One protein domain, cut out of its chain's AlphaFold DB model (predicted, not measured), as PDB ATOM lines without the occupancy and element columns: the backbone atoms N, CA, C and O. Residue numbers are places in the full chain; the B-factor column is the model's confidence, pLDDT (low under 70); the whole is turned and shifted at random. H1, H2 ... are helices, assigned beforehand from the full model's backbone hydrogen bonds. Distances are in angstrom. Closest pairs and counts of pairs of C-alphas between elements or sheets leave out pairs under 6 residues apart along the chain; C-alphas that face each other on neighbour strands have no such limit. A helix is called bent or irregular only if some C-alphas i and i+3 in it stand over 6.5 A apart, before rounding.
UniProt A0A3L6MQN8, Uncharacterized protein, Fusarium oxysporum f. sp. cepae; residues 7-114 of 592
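AT A GLANCE: This is residues 7 to 114 of the 592 residues of an uncharacterized protein of Fusarium oxysporum f. sp. cepae (UniProt A0A3L6MQN8). Two long helices, H1 and H5, cross at a steep angle and form a packed pair, while H3 and H4 lead away from H1 into a wide, loose loop, residues 50 to 72, that folds back to the beginning of H5. Past the other end of H5 the printed part makes a small hairpin turn around residues 92 to 100 and runs back as a tail, of which residues 109 to 114 stick out. The printed part has 108 residues with five named helices, H1 to H5 in order along the chain, and no named strand. Its class is all helix, though 51 of the 108 residues, under half, are in named elements. The whole is loose, with a radius of gyration of the C-alphas of 16.4 A and spans of 45 by 43 by 25 A.

HOW THE PARTS SIT: H1, residues 7 to 24, touches H5, residues 73 to 89, with 17 pairs of C-alphas within 8 A. The closest C-alphas are those of Ala 20 and Ser 82, 5.3 A apart. The two run opposite ways at a steep tilt of 45 degrees. H2, residues 27 to 30, is close to H1 but not clearly touching, with the C-alphas of Tyr 22 and Gln 30 closest at 6.3 A. H3, residues 37 to 44, touches H1 through residues 9 to 14 of H1 alone, and the closest C-alphas are those of Arg 10 and Tyr 37, 5.3 A apart. Their lines are about perpendicular, at 82 degrees. H4, residues 46 to 49, meets H3 only through their link. H4 and H5 are apart, and so are H3 and H5. Residues 92 to 93 pair with residues 99 to 100, antiparallel. Every O i to N i+4 pair is within hydrogen-bond range in H3, against 10 of 14 in H1 and 11 of 13 in H5; H2 and H4 are too short for such a pair.

IN THESE COORDINATES: H1 begins at C-alpha 7, (43.727, -12.665, -43.272), and is 24.8 A long; it is irregular, but only just, with C-alphas 15 and 18 6.9 A apart. H3 begins at C-alpha 37, (37.047, -13.231, -50.219), and is 10.2 A long. H2 and H4 have four residues each. H5 is 25.1 A long and ends at C-alpha 89, (42.965, -29.933, -43.181); it is irregular, with C-alphas 74 and 77 7.3 A apart.

THE WHOLE: The C-alphas farthest apart are those of Gly 54 and Glu 98, at 47.9 A. The printed part has no cut. The link from H4 to H5, 23 residues, is long. Mean pLDDT of the printed part is 83.0, and it is under 70 at residues 51 to 67 and residue 114.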
ATOM      1  N   ASP A   7      42.995 -11.532 -42.694       87.94
ATOM      2  CA  ASP A   7      43.727 -12.665 -43.272       87.94
ATOM      3  C   ASP A   7      43.044 -13.991 -42.943       87.94
ATOM      4  O   ASP A   7      42.863 -14.835 -43.810       87.94
ATOM      5  N   ARG A   8      42.564 -14.150 -41.704       90.44
ATOM      6  CA  ARG A   8      41.827 -15.351 -41.305       90.44
ATOM      7  C   ARG A   8      40.490 -15.455 -42.042       90.44
ATOM      8  O   ARG A   8      40.157 -16.520 -42.550       90.44
ATOM      9  N   PHE A   9      39.750 -14.362 -42.206       89.56
ATOM     10  CA  PHE A   9      38.565 -14.393 -43.065       89.56
ATOM     11  C   PHE A   9      38.894 -14.790 -44.507       89.56
ATOM     12  O   PHE A   9      38.158 -15.593 -45.080       89.56
ATOM     13  N   ARG A  10      39.997 -14.284 -45.070       91.06
ATOM     14  CA  ARG A  10      40.447 -14.671 -46.408       91.06
ATOM     15  C   ARG A  10      40.662 -16.176 -46.505       91.06
ATOM     16  O   ARG A  10      40.030 -16.798 -47.352       91.06
ATOM     17  N   ASP A  11      41.431 -16.759 -45.592       92.50
ATOM     18  CA  ASP A  11      41.679 -18.207 -45.564       92.50
ATOM     19  C   ASP A  11      40.372 -19.012 -45.452       92.50
ATOM     20  O   ASP A  11      40.142 -19.975 -46.184       92.50
ATOM     21  N   LEU A  12      39.461 -18.591 -44.563       92.31
ATOM     22  CA  LEU A  12      38.177 -19.267 -44.362       92.31
ATOM     23  C   LEU A  12      37.336 -19.301 -45.646       92.31
ATOM     24  O   LEU A  12      36.696 -20.308 -45.953       92.31
ATOM     25  N   TYR A  13      37.298 -18.206 -46.396       91.75
ATOM     26  CA  TYR A  13      36.494 -18.147 -47.610       91.75
ATOM     27  C   TYR A  13      37.204 -18.775 -48.810       91.75
ATOM     28  O   TYR A  13      36.603 -19.624 -49.473       91.75
ATOM     29  N   ASP A  14      38.456 -18.407 -49.076       92.00
ATOM     30  CA  ASP A  14      39.170 -18.783 -50.303       92.00
ATOM     31  C   ASP A  14      39.641 -20.244 -50.313       92.00
ATOM     32  O   ASP A  14      39.656 -20.866 -51.388       92.00
ATOM     33  N   ASP A  15      39.933 -20.814 -49.135       92.81
ATOM     34  CA  ASP A  15      40.479 -22.171 -49.001       92.81
ATOM     35  C   ASP A  15      39.465 -23.202 -48.485       92.81
ATOM     36  O   ASP A  15      39.640 -24.402 -48.709       92.81
ATOM     37  N   ILE A  16      38.388 -22.765 -47.822       94.62
ATOM     38  CA  ILE A  16      37.406 -23.673 -47.205       94.62
ATOM     39  C   ILE A  16      36.023 -23.521 -47.851       94.62
ATOM     40  O   ILE A  16      35.562 -24.445 -48.523       94.62
ATOM     41  N   ILE A  17      35.350 -22.379 -47.670       92.88
ATOM     42  CA  ILE A  17      33.927 -22.222 -48.033       92.88
ATOM     43  C   ILE A  17      33.709 -22.209 -49.552       92.88
ATOM     44  O   ILE A  17      32.885 -22.972 -50.058       92.88
ATOM     45  N   ILE A  18      34.426 -21.356 -50.290       91.38
ATOM     46  CA  ILE A  18      34.248 -21.211 -51.744       91.38
ATOM     47  C   ILE A  18      34.645 -22.505 -52.472       91.38
ATOM     48  O   ILE A  18      33.852 -22.977 -53.290       91.38
ATOM     49  N   PRO A  19      35.791 -23.152 -52.172       91.50
ATOM     50  CA  PRO A  19      36.109 -24.454 -52.756       91.50
ATOM     51  C   PRO A  19      35.037 -25.516 -52.497       91.50
ATOM     52  O   PRO A  19      34.651 -26.220 -53.427       91.50
ATOM     53  N   ALA A  20      34.520 -25.614 -51.266       93.31
ATOM     54  CA  ALA A  20      33.460 -26.564 -50.936       93.31
ATOM     55  C   ALA A  20      32.175 -26.291 -51.736       93.31
ATOM     56  O   ALA A  20      31.528 -27.226 -52.206       93.31
ATOM     57  N   ALA A  21      31.823 -25.019 -51.946       91.06
ATOM     58  CA  ALA A  21      30.672 -24.638 -52.758       91.06
ATOM     59  C   ALA A  21      30.831 -25.069 -54.228       91.06
ATOM     60  O   ALA A  21      29.922 -25.671 -54.794       91.06
ATOM     61  N   TYR A  22      31.997 -24.823 -54.833       86.88
ATOM     62  CA  TYR A  22      32.264 -25.170 -56.237       86.88
ATOM     63  C   TYR A  22      32.368 -26.683 -56.495       86.88
ATOM     64  O   TYR A  22      32.152 -27.131 -57.627       86.88
ATOM     65  N   GLU A  23      32.697 -27.456 -55.458       87.94
ATOM     66  CA  GLU A  23      32.772 -28.920 -55.485       87.94
ATOM     67  C   GLU A  23      31.393 -29.584 -55.355       87.94
ATOM     68  O   GLU A  23      31.147 -30.619 -55.970       87.94
ATOM     69  N   THR A  24      30.494 -29.011 -54.551       90.94
ATOM     70  CA  THR A  24      29.296 -29.731 -54.077       90.94
ATOM     71  C   THR A  24      27.972 -29.177 -54.581       90.94
ATOM     72  O   THR A  24      26.982 -29.909 -54.588       90.94
ATOM     73  N   LEU A  25      27.927 -27.907 -54.988       88.25
ATOM     74  CA  LEU A  25      26.697 -27.251 -55.426       88.25
ATOM     75  C   LEU A  25      26.524 -27.357 -56.946       88.25
ATOM     76  O   LEU A  25      27.514 -27.430 -57.669       88.25
ATOM     77  N   PRO A  26      25.291 -27.318 -57.468       84.38
ATOM     78  CA  PRO A  26      25.057 -27.242 -58.906       84.38
ATOM     79  C   PRO A  26      25.451 -25.866 -59.463       84.38
ATOM     80  O   PRO A  26      25.361 -24.855 -58.761       84.38
ATOM     81  N   ASP A  27      25.818 -25.805 -60.748       81.50
ATOM     82  CA  ASP A  27      26.272 -24.570 -61.415       81.50
ATOM     83  C   ASP A  27      25.287 -23.407 -61.238       81.50
ATOM     84  O   ASP A  27      25.690 -22.259 -61.035       81.50
ATOM     85  N   HIS A  28      23.981 -23.703 -61.236       80.69
ATOM     86  CA  HIS A  28      22.982 -22.659 -61.087       80.69
ATOM     87  C   HIS A  28      23.039 -21.939 -59.728       80.69
ATOM     88  O   HIS A  28      22.688 -20.761 -59.677       80.69
ATOM     89  N   ALA A  29      23.475 -22.620 -58.664       83.69
ATOM     90  CA  ALA A  29      23.663 -22.049 -57.331       83.69
ATOM     91  C   ALA A  29      25.054 -21.414 -57.183       83.69
ATOM     92  O   ALA A  29      25.190 -20.357 -56.575       83.69
ATOM     93  N   GLN A  30      26.082 -22.008 -57.800       85.94
ATOM     94  CA  GLN A  30      27.449 -21.477 -57.752       85.94
ATOM     95  C   GLN A  30      27.560 -20.062 -58.324       85.94
ATOM     96  O   GLN A  30      28.328 -19.257 -57.806       85.94
ATOM     97  N   GLN A  31      26.780 -19.734 -59.357       84.31
ATOM     98  CA  GLN A  31      26.833 -18.412 -59.992       84.31
ATOM     99  C   GLN A  31      26.376 -17.248 -59.095       84.31
ATOM    100  O   GLN A  31      26.609 -16.092 -59.433       84.31
ATOM    101  N   GLU A  32      25.722 -17.542 -57.967       82.06
ATOM    102  CA  GLU A  32      25.284 -16.550 -56.975       82.06
ATOM    103  C   GLU A  32      26.326 -16.364 -55.856       82.06
ATOM    104  O   GLU A  32      26.259 -15.401 -55.095       82.06
ATOM    105  N   ILE A  33      27.317 -17.258 -55.766       84.31
ATOM    106  CA  ILE A  33      28.355 -17.254 -54.733       84.31
ATOM    107  C   ILE A  33      29.600 -16.527 -55.268       84.31
ATOM    108  O   ILE A  33      30.112 -16.884 -56.334       84.31
ATOM    109  N   PRO A  34      30.144 -15.532 -54.541       85.62
ATOM    110  CA  PRO A  34      31.383 -14.869 -54.921       85.62
ATOM    111  C   PRO A  34      32.540 -15.847 -55.086       85.62
ATOM    112  O   PRO A  34      32.685 -16.812 -54.339       85.62
ATOM    113  N   SER A  35      33.411 -15.543 -56.037       85.94
ATOM    114  CA  SER A  35      34.573 -16.362 -56.371       85.94
ATOM    115  C   SER A  35      35.786 -16.144 -55.466       85.94
ATOM    116  O   SER A  35      36.737 -16.924 -55.550       85.94
ATOM    117  N   SER A  36      35.776 -15.105 -54.623       89.19
ATOM    118  CA  SER A  36      36.860 -14.804 -53.686       89.19
ATOM    119  C   SER A  36      36.396 -14.028 -52.452       89.19
ATOM    120  O   SER A  36      35.371 -13.334 -52.473       89.19
ATOM    121  N   TYR A  37      37.200 -14.078 -51.392       89.38
ATOM    122  CA  TYR A  37      37.047 -13.231 -50.219       89.38
ATOM    123  C   TYR A  37      37.164 -11.748 -50.563       89.38
ATOM    124  O   TYR A  37      36.406 -10.950 -50.030       89.38
ATOM    125  N   ASP A  38      38.059 -11.355 -51.470       90.00
ATOM    126  CA  ASP A  38      38.194  -9.946 -51.854       90.00
ATOM    127  C   ASP A  38      36.894  -9.404 -52.476       90.00
ATOM    128  O   ASP A  38      36.513  -8.258 -52.217       90.00
ATOM    129  N   LEU A  39      36.159 -10.238 -53.224       87.56
ATOM    130  CA  LEU A  39      34.845  -9.885 -53.760       87.56
ATOM    131  C   LEU A  39      33.771  -9.843 -52.661       87.56
ATOM    132  O   LEU A  39      32.965  -8.915 -52.633       87.56
ATOM    133  N   ILE A  40      33.781 -10.791 -51.717       86.50
ATOM    134  CA  ILE A  40      32.931 -10.759 -50.506       86.50
ATOM    135  C   ILE A  40      33.183  -9.461 -49.730       86.50
ATOM    136  O   ILE A  40      32.262  -8.714 -49.400       86.50
ATOM    137  N   TYR A  41      34.444  -9.136 -49.485       86.62
ATOM    138  CA  TYR A  41      34.869  -7.941 -48.779       86.62
ATOM    139  C   TYR A  41      34.435  -6.670 -49.519       86.62
ATOM    140  O   TYR A  41      33.909  -5.746 -48.900       86.62
ATOM    141  N   ALA A  42      34.574  -6.626 -50.845       86.81
ATOM    142  CA  ALA A  42      34.072  -5.523 -51.656       86.81
ATOM    143  C   ALA A  42      32.552  -5.362 -51.556       86.81
ATOM    144  O   ALA A  42      32.085  -4.302 -51.135       86.81
ATOM    145  N   LYS A  43      31.786  -6.427 -51.819       83.50
ATOM    146  CA  LYS A  43      30.317  -6.412 -51.749       83.50
ATOM    147  C   LYS A  43      29.798  -6.037 -50.358       83.50
ATOM    148  O   LYS A  43      28.845  -5.268 -50.258       83.50
ATOM    149  N   SER A  44      30.436  -6.520 -49.287       80.12
ATOM    150  CA  SER A  44      30.066  -6.182 -47.900       80.12
ATOM    151  C   SER A  44      30.259  -4.707 -47.540       80.12
ATOM    152  O   SER A  44      29.599  -4.212 -46.626       80.12
ATOM    153  N   ARG A  45      31.110  -3.996 -48.290       80.50
ATOM    154  CA  ARG A  45      31.427  -2.575 -48.106       80.50
ATOM    155  C   ARG A  45      30.880  -1.677 -49.217       80.50
ATOM    156  O   ARG A  45      31.334  -0.543 -49.353       80.50
ATOM    157  N   ALA A  46      29.880  -2.137 -49.972       77.75
ATOM    158  CA  ALA A  46      29.285  -1.370 -51.068       77.75
ATOM    159  C   ALA A  46      28.785   0.027 -50.631       77.75
ATOM    160  O   ALA A  46      28.831   0.975 -51.399       77.75
ATOM    161  N   TYR A  47      28.388   0.220 -49.368       76.06
ATOM    162  CA  TYR A  47      27.988   1.539 -48.855       76.06
ATOM    163  C   TYR A  47      29.101   2.605 -48.926       76.06
ATOM    164  O   TYR A  47      28.794   3.790 -49.047       76.06
ATOM    165  N   GLN A  48      30.383   2.212 -48.893       79.44
ATOM    166  CA  GLN A  48      31.523   3.137 -49.012       79.44
ATOM    167  C   GLN A  48      31.610   3.786 -50.393       79.44
ATOM    168  O   GLN A  48      32.267   4.807 -50.581       79.44
ATOM    169  N   GLU A  49      30.972   3.173 -51.376       78.38
ATOM    170  CA  GLU A  49      31.144   3.501 -52.772       78.38
ATOM    171  C   GLU A  49      30.120   4.573 -53.260       78.38
ATOM    172  O   GLU A  49      30.269   5.094 -54.368       78.38
ATOM    173  N   ASN A  50      29.132   4.980 -52.431       73.31
ATOM    174  CA  ASN A  50      28.182   6.072 -52.731       73.31
ATOM    175  C   ASN A  50      27.990   7.084 -51.568       73.31
ATOM    176  O   ASN A  50      27.049   6.966 -50.774       73.31
ATOM    177  N   PRO A  51      28.843   8.124 -51.485       58.78
ATOM    178  CA  PRO A  51      28.747   9.178 -50.480       58.78
ATOM    179  C   PRO A  51      27.560  10.097 -50.802       58.78
ATOM    180  O   PRO A  51      27.638  10.939 -51.697       58.78
ATOM    181  N   GLY A  52      26.441   9.933 -50.092       52.62
ATOM    182  CA  GLY A  52      25.268  10.805 -50.258       52.62
ATOM    183  C   GLY A  52      23.900  10.146 -50.093       52.62
ATOM    184  O   GLY A  52      22.908  10.863 -50.002       52.62
ATOM    185  N   ALA A  53      23.813   8.817 -49.979       55.97
ATOM    186  CA  ALA A  53      22.535   8.123 -49.775       55.97
ATOM    187  C   ALA A  53      21.895   8.359 -48.384       55.97
ATOM    188  O   ALA A  53      20.878   7.748 -48.067       55.97
ATOM    189  N   GLY A  54      22.491   9.209 -47.534       49.41
ATOM    190  CA  GLY A  54      21.962   9.641 -46.231       49.41
ATOM    191  C   GLY A  54      21.843   8.548 -45.164       49.41
ATOM    192  O   GLY A  54      21.661   8.868 -43.995       49.41
ATOM    193  N   ARG A  55      21.957   7.270 -45.545       56.62
ATOM    194  CA  ARG A  55      21.847   6.130 -44.633       56.62
ATOM    195  C   ARG A  55      23.163   5.792 -43.929       56.62
ATOM    196  O   ARG A  55      23.098   5.385 -42.780       56.62
ATOM    197  N   TRP A  56      24.324   5.967 -44.579       59.16
ATOM    198  CA  TRP A  56      25.621   5.486 -44.067       59.16
ATOM    199  C   TRP A  56      26.790   6.414 -44.434       59.16
ATOM    200  O   TRP A  56      26.788   7.022 -45.508       59.16
ATOM    201  N   VAL A  57      27.788   6.512 -43.550       57.41
ATOM    202  CA  VAL A  57      29.031   7.281 -43.759       57.41
ATOM    203  C   VAL A  57      30.114   6.346 -44.308       57.41
ATOM    204  O   VAL A  57      30.166   5.177 -43.937       57.41
ATOM    205  N   ALA A  58      31.000   6.847 -45.175       55.44
ATOM    206  CA  ALA A  58      32.093   6.054 -45.755       55.44
ATOM    207  C   ALA A  58      33.046   5.443 -44.698       55.44
ATOM    208  O   ALA A  58      33.670   4.414 -44.960       55.44
ATOM    209  N   ASP A  59      33.114   6.064 -43.516       56.91
ATOM    210  CA  ASP A  59      33.935   5.675 -42.359       56.91
ATOM    211  C   ASP A  59      33.279   4.666 -41.411       56.91
ATOM    212  O   ASP A  59      33.899   4.256 -40.432       56.91
ATOM    213  N   ASP A  60      32.031   4.257 -41.660       60.31
ATOM    214  CA  ASP A  60      31.347   3.294 -40.796       60.31
ATOM    215  C   ASP A  60      31.874   1.871 -41.046       60.31
ATOM    216  O   ASP A  60      31.250   1.058 -41.722       60.31
ATOM    217  N   GLU A  61      33.067   1.562 -40.535       54.28
ATOM    218  CA  GLU A  61      33.669   0.221 -40.593       54.28
ATOM    219  C   GLU A  61      32.998  -0.776 -39.636       54.28
ATOM    220  O   GLU A  61      33.230  -1.982 -39.726       54.28
ATOM    221  N   SER A  62      32.158  -0.284 -38.718       49.28
ATOM    222  CA  SER A  62      31.558  -1.076 -37.641       49.28
ATOM    223  C   SER A  62      30.433  -2.004 -38.108       49.28
ATOM    224  O   SER A  62      30.026  -2.907 -37.372       49.28
ATOM    225  N   ARG A  63      29.935  -1.819 -39.339       53.91
ATOM    226  CA  ARG A  63      28.812  -2.580 -39.898       53.91
ATOM    227  C   ARG A  63      29.168  -3.252 -41.223       53.91
ATOM    228  O   ARG A  63      28.639  -2.917 -42.279       53.91
ATOM    229  N   THR A  64      30.010  -4.284 -41.147       55.28
ATOM    230  CA  THR A  64      30.094  -5.311 -42.195       55.28
ATOM    231  C   THR A  64      28.731  -5.997 -42.303       55.28
ATOM    232  O   THR A  64      28.314  -6.717 -41.394       55.28
ATOM    233  N   PHE A  65      27.996  -5.765 -43.388       60.12
ATOM    234  CA  PHE A  65      26.739  -6.477 -43.621       60.12
ATOM    235  C   PHE A  65      27.008  -7.975 -43.824       60.12
ATOM    236  O   PHE A  65      27.962  -8.363 -44.505       60.12
ATOM    237  N   ARG A  66      26.156  -8.828 -43.237       62.28
ATOM    238  CA  ARG A  66      26.184 -10.277 -43.476       62.28
ATOM    239  C   ARG A  66      25.677 -10.552 -44.891       62.28
ATOM    240  O   ARG A  66      24.477 -10.488 -45.134       62.28
ATOM    241  N   LEU A  67      26.597 -10.858 -45.802       68.88
ATOM    242  CA  LEU A  67      26.263 -11.445 -47.098       68.88
ATOM    243  C   LEU A  67      25.587 -12.801 -46.855       68.88
ATOM    244  O   LEU A  67      26.112 -13.622 -46.103       68.88
ATOM    245  N   ALA A  68      24.434 -13.021 -47.481       77.38
ATOM    246  CA  ALA A  68      23.696 -14.274 -47.411       77.38
ATOM    247  C   ALA A  68      23.560 -14.856 -48.819       77.38
ATOM    248  O   ALA A  68      23.116 -14.165 -49.732       77.38
ATOM    249  N   TYR A  69      23.943 -16.122 -48.973       81.00
ATOM    250  CA  TYR A  69      23.867 -16.856 -50.232       81.00
ATOM    251  C   TYR A  69      23.076 -18.141 -50.028       81.00
ATOM    252  O   TYR A  69      23.173 -18.777 -48.975       81.00
ATOM    253  N   SER A  70      22.291 -18.514 -51.033       81.25
ATOM    254  CA  SER A  70      21.414 -19.678 -50.968       81.25
ATOM    255  C   SER A  70      22.188 -20.964 -51.244       81.25
ATOM    256  O   SER A  70      22.873 -21.085 -52.257       81.25
ATOM    257  N   VAL A  71      22.024 -21.955 -50.368       85.75
ATOM    258  CA  VAL A  71      22.470 -23.335 -50.593       85.75
ATOM    259  C   VAL A  71      21.217 -24.200 -50.710       85.75
ATOM    260  O   VAL A  71      20.437 -24.228 -49.754       85.75
ATOM    261  N   PRO A  72      20.974 -24.893 -51.840       85.38
ATOM    262  CA  PRO A  72      19.790 -25.731 -51.955       85.38
ATOM    263  C   PRO A  72      19.844 -26.877 -50.938       85.38
ATOM    264  O   PRO A  72      20.892 -27.496 -50.734       85.38
ATOM    265  N   ALA A  73      18.705 -27.154 -50.301       84.56
ATOM    266  CA  ALA A  73      18.629 -28.050 -49.146       84.56
ATOM    267  C   ALA A  73      19.171 -29.459 -49.445       84.56
ATOM    268  O   ALA A  73      19.875 -30.040 -48.620       84.56
ATOM    269  N   GLU A  74      18.917 -29.973 -50.651       85.56
ATOM    270  CA  GLU A  74      19.378 -31.290 -51.111       85.56
ATOM    271  C   GLU A  74      20.911 -31.424 -51.200       85.56
ATOM    272  O   GLU A  74      21.436 -32.533 -51.086       85.56
ATOM    273  N   PHE A  75      21.651 -30.314 -51.320       89.81
ATOM    274  CA  PHE A  75      23.121 -30.314 -51.365       89.81
ATOM    275  C   PHE A  75      23.778 -29.947 -50.031       89.81
ATOM    276  O   PHE A  75      24.991 -30.110 -49.888       89.81
ATOM    277  N   LEU A  76      23.009 -29.494 -49.032       90.56
ATOM    278  CA  LEU A  76      23.551 -28.967 -47.775       90.56
ATOM    279  C   LEU A  76      24.447 -29.973 -47.039       90.56
ATOM    280  O   LEU A  76      25.512 -29.602 -46.550       90.56
ATOM    281  N   SER A  77      24.040 -31.245 -46.984       92.81
ATOM    282  CA  SER A  77      24.819 -32.312 -46.338       92.81
ATOM    283  C   SER A  77      26.206 -32.468 -46.972       92.81
ATOM    284  O   SER A  77      27.214 -32.467 -46.263       92.81
ATOM    285  N   ARG A  78      26.264 -32.547 -48.308       95.56
ATOM    286  CA  ARG A  78      27.521 -32.703 -49.058       95.56
ATOM    287  C   ARG A  78      28.398 -31.464 -48.927       95.56
ATOM    288  O   ARG A  78      29.589 -31.588 -48.654       95.56
ATOM    289  N   PHE A  79      27.798 -30.283 -49.064       95.19
ATOM    290  CA  PHE A  79      28.482 -29.007 -48.882       95.19
ATOM    291  C   PHE A  79      29.128 -28.905 -47.500       95.19
ATOM    292  O   PHE A  79      30.327 -28.649 -47.394       95.19
ATOM    293  N   TRP A  80      28.368 -29.179 -46.438       95.69
ATOM    294  CA  TRP A  80      28.878 -29.098 -45.073       95.69
ATOM    295  C   TRP A  80      29.976 -30.129 -44.791       95.69
ATOM    296  O   TRP A  80      30.971 -29.796 -44.149       95.69
ATOM    297  N   ALA A  81      29.849 -31.353 -45.312       96.25
ATOM    298  CA  ALA A  81      30.898 -32.365 -45.199       96.25
ATOM    299  C   ALA A  81      32.223 -31.897 -45.832       96.25
ATOM    300  O   ALA A  81      33.277 -32.028 -45.206       96.25
ATOM    301  N   SER A  82      32.169 -31.282 -47.020       96.88
ATOM    302  CA  SER A  82      33.355 -30.711 -47.676       96.88
ATOM    303  C   SER A  82      33.942 -29.540 -46.873       96.88
ATOM    304  O   SER A  82      35.155 -29.495 -46.654       96.88
ATOM    305  N   VAL A  83      33.105 -28.646 -46.324       96.25
ATOM    306  CA  VAL A  83      33.558 -27.559 -45.430       96.25
ATOM    307  C   VAL A  83      34.305 -28.111 -44.213       96.25
ATOM    308  O   VAL A  83      35.414 -27.662 -43.927       96.25
ATOM    309  N   VAL A  84      33.742 -29.101 -43.512       97.00
ATOM    310  CA  VAL A  84      34.370 -29.722 -42.330       97.00
ATOM    311  C   VAL A  84      35.708 -30.360 -42.692       97.00
ATOM    312  O   VAL A  84      36.699 -30.150 -41.990       97.00
ATOM    313  N   GLN A  85      35.764 -31.107 -43.797       96.44
ATOM    314  CA  GLN A  85      36.995 -31.742 -44.260       96.44
ATOM    315  C   GLN A  85      38.086 -30.702 -44.537       96.44
ATOM    316  O   GLN A  85      39.191 -30.818 -44.005       96.44
ATOM    317  N   LYS A  86      37.783 -29.663 -45.326       96.00
ATOM    318  CA  LYS A  86      38.761 -28.620 -45.674       96.00
ATOM    319  C   LYS A  86      39.190 -27.815 -44.448       96.00
ATOM    320  O   LYS A  86      40.380 -27.571 -44.276       96.00
ATOM    321  N   ALA A  87      38.267 -27.493 -43.546       96.31
ATOM    322  CA  ALA A  87      38.573 -26.801 -42.295       96.31
ATOM    323  C   ALA A  87      39.508 -27.610 -41.381       96.31
ATOM    324  O   ALA A  87      40.453 -27.062 -40.813       96.31
ATOM    325  N   ASN A  88      39.298 -28.926 -41.293       95.31
ATOM    326  CA  ASN A  88      40.152 -29.834 -40.526       95.31
ATOM    327  C   ASN A  88      41.543 -30.031 -41.146       95.31
ATOM    328  O   ASN A  88      42.481 -30.385 -40.427       95.31
ATOM    329  N   LEU A  89      41.696 -29.813 -42.454       95.00
ATOM    330  CA  LEU A  89      42.965 -29.933 -43.181       95.00
ATOM    331  C   LEU A  89      43.724 -28.609 -43.304       95.00
ATOM    332  O   LEU A  89      44.941 -28.637 -43.446       95.00
ATOM    333  N   HIS A  90      43.046 -27.466 -43.211       94.62
ATOM    334  CA  HIS A  90      43.682 -26.159 -43.327       94.62
ATOM    335  C   HIS A  90      44.676 -25.925 -42.178       94.62
ATOM    336  O   HIS A  90      44.388 -26.208 -41.009       94.62
ATOM    337  N   ARG A  91      45.876 -25.451 -42.512       93.50
ATOM    338  CA  ARG A  91      46.996 -25.284 -41.582       93.50
ATOM    339  C   ARG A  91      47.507 -23.856 -41.629       93.50
ATOM    340  O   ARG A  91      47.656 -23.288 -42.702       93.50
ATOM    341  N   ILE A  92      47.801 -23.310 -40.456       92.00
ATOM    342  CA  ILE A  92      48.323 -21.957 -40.281       92.00
ATOM    343  C   ILE A  92      49.563 -22.014 -39.396       92.00
ATOM    344  O   ILE A  92      49.548 -22.673 -38.355       92.00
ATOM    345  N   GLU A  93      50.597 -21.268 -39.777       91.75
ATOM    346  CA  GLU A  93      51.750 -21.014 -38.917       91.75
ATOM    347  C   GLU A  93      51.415 -19.968 -37.848       91.75
ATOM    348  O   GLU A  93      50.879 -18.887 -38.115       91.75
ATOM    349  N   THR A  94      51.720 -20.300 -36.601       86.06
ATOM    350  CA  THR A  94      51.624 -19.380 -35.472       86.06
ATOM    351  C   THR A  94      52.859 -18.483 -35.408       86.06
ATOM    352  O   THR A  94      53.907 -18.784 -35.974       86.06
ATOM    353  N   ARG A  95      52.795 -17.409 -34.612       85.31
ATOM    354  CA  ARG A  95      53.964 -16.544 -34.344       85.31
ATOM    355  C   ARG A  95      55.160 -17.280 -33.722       85.31
ATOM    356  O   ARG A  95      56.243 -16.714 -33.667       85.31
ATOM    357  N   ARG A  96      54.955 -18.500 -33.214       87.81
ATOM    358  CA  ARG A  96      55.992 -19.358 -32.626       87.81
ATOM    359  C   ARG A  96      56.568 -20.368 -33.630       87.81
ATOM    360  O   ARG A  96      57.382 -21.188 -33.235       87.81
ATOM    361  N   GLY A  97      56.138 -20.328 -34.895       88.38
ATOM    362  CA  GLY A  97      56.549 -21.273 -35.939       88.38
ATOM    363  C   GLY A  97      55.821 -22.623 -35.896       88.38
ATOM    364  O   GLY A  97      56.106 -23.503 -36.699       88.38
ATOM    365  N   GLU A  98      54.868 -22.811 -34.980       91.50
ATOM    366  CA  GLU A  98      54.072 -24.041 -34.911       91.50
ATOM    367  C   GLU A  98      52.955 -24.021 -35.955       91.50
ATOM    368  O   GLU A  98      52.300 -22.995 -36.141       91.50
ATOM    369  N   THR A  99      52.690 -25.164 -36.584       91.88
ATOM    370  CA  THR A  99      51.596 -25.321 -37.547       91.88
ATOM    371  C   THR A  99      50.354 -25.884 -36.857       91.88
ATOM    372  O   THR A  99      50.398 -26.980 -36.301       91.88
ATOM    373  N   VAL A 100      49.225 -25.172 -36.920       92.31
ATOM    374  CA  VAL A 100      47.976 -25.561 -36.237       92.31
ATOM    375  C   VAL A 100      46.778 -25.639 -37.183       92.31
ATOM    376  O   VAL A 100      46.689 -24.913 -38.174       92.31
ATOM    377  N   ALA A 101      45.823 -26.511 -36.851       90.38
ATOM    378  CA  ALA A 101      44.531 -26.618 -37.525       90.38
ATOM    379  C   ALA A 101      43.566 -25.536 -37.005       90.38
ATOM    380  O   ALA A 101      42.729 -25.786 -36.143       90.38
ATOM    381  N   TYR A 102      43.713 -24.306 -37.496       90.88
ATOM    382  CA  TYR A 102      43.027 -23.134 -36.933       90.88
ATOM    383  C   TYR A 102      41.487 -23.226 -36.968       90.88
ATOM    384  O   TYR A 102      40.824 -22.742 -36.056       90.88
ATOM    385  N   TYR A 103      40.918 -23.866 -37.998       93.50
ATOM    386  CA  TYR A 103      39.465 -24.002 -38.199       93.50
ATOM    387  C   TYR A 103      38.916 -25.378 -37.809       93.50
ATOM    388  O   TYR A 103      37.836 -25.755 -38.259       93.50
ATOM    389  N   GLN A 104      39.654 -26.153 -37.017       94.19
ATOM    390  CA  GLN A 104      39.293 -27.534 -36.715       94.19
ATOM    391  C   GLN A 104      37.902 -27.652 -36.069       94.19
ATOM    392  O   GLN A 104      37.545 -26.896 -35.166       94.19
ATOM    393  N   ASN A 105      37.147 -28.668 -36.493       92.88
ATOM    394  CA  ASN A 105      35.823 -29.037 -35.992       92.88
ATOM    395  C   ASN A 105      34.803 -27.883 -36.038       92.88
ATOM    396  O   ASN A 105      34.210 -27.546 -35.002       92.88
ATOM    397  N   PRO A 106      34.561 -27.273 -37.217       93.56
ATOM    398  CA  PRO A 106      33.567 -26.218 -37.320       93.56
ATOM    399  C   PRO A 106      32.176 -26.781 -36.994       93.56
ATOM    400  O   PRO A 106      31.871 -27.943 -37.272       93.56
ATOM    401  N   ARG A 107      31.317 -25.950 -36.399       90.75
ATOM    402  CA  ARG A 107      29.924 -26.301 -36.088       90.75
ATOM    403  C   ARG A 107      28.977 -25.461 -36.930       90.75
ATOM    404  O   ARG A 107      29.151 -24.249 -37.026       90.75
ATOM    405  N   LEU A 108      27.965 -26.109 -37.501       87.62
ATOM    406  CA  LEU A 108      26.892 -25.436 -38.223       87.62
ATOM    407  C   LEU A 108      25.777 -25.100 -37.237       87.62
ATOM    408  O   LEU A 108      25.234 -25.989 -36.584       87.62
ATOM    409  N   LEU A 109      25.449 -23.815 -37.124       85.88
ATOM    410  CA  LEU A 109      24.303 -23.354 -36.352       85.88
ATOM    411  C   LEU A 109      23.136 -23.105 -37.306       85.88
ATOM    412  O   LEU A 109      23.255 -22.310 -38.236       85.88
ATOM    413  N   PHE A 110      22.009 -23.761 -37.045       80.31
ATOM    414  CA  PHE A 110      20.776 -23.533 -37.782       80.31
ATOM    415  C   PHE A 110      19.946 -22.448 -37.113       80.31
ATOM    416  O   PHE A 110      19.714 -22.472 -35.906       80.31
ATOM    417  N   GLN A 111      19.463 -21.519 -37.928       80.50
ATOM    418  CA  GLN A 111      18.430 -20.577 -37.546       80.50
ATOM    419  C   GLN A 111      17.449 -20.473 -38.713       80.50
ATOM    420  O   GLN A 111      17.866 -20.224 -39.842       80.50
ATOM    421  N   ALA A 112      16.167 -20.707 -38.448       73.06
ATOM    422  CA  ALA A 112      15.113 -20.628 -39.450       73.06
ATOM    423  C   ALA A 112      14.332 -19.322 -39.268       73.06
ATOM    424  O   ALA A 112      13.796 -19.077 -38.190       73.06
ATOM    425  N   HIS A 113      14.276 -18.511 -40.323       70.44
ATOM    426  CA  HIS A 113      13.465 -17.294 -40.444       70.44
ATOM    427  C   HIS A 113      12.989 -17.177 -41.895       70.44
ATOM    428  O   HIS A 113      13.697 -17.644 -42.787       70.44
ATOM    429  N   ASP A 114      11.819 -16.574 -42.132       56.84
ATOM    430  CA  ASP A 114      11.280 -16.273 -43.471       56.84
ATOM    431  C   ASP A 114      11.386 -17.431 -44.485       56.84
ATOM    432  O   ASP A 114      11.886 -17.266 -45.601       56.84
TER     433      ASP A 114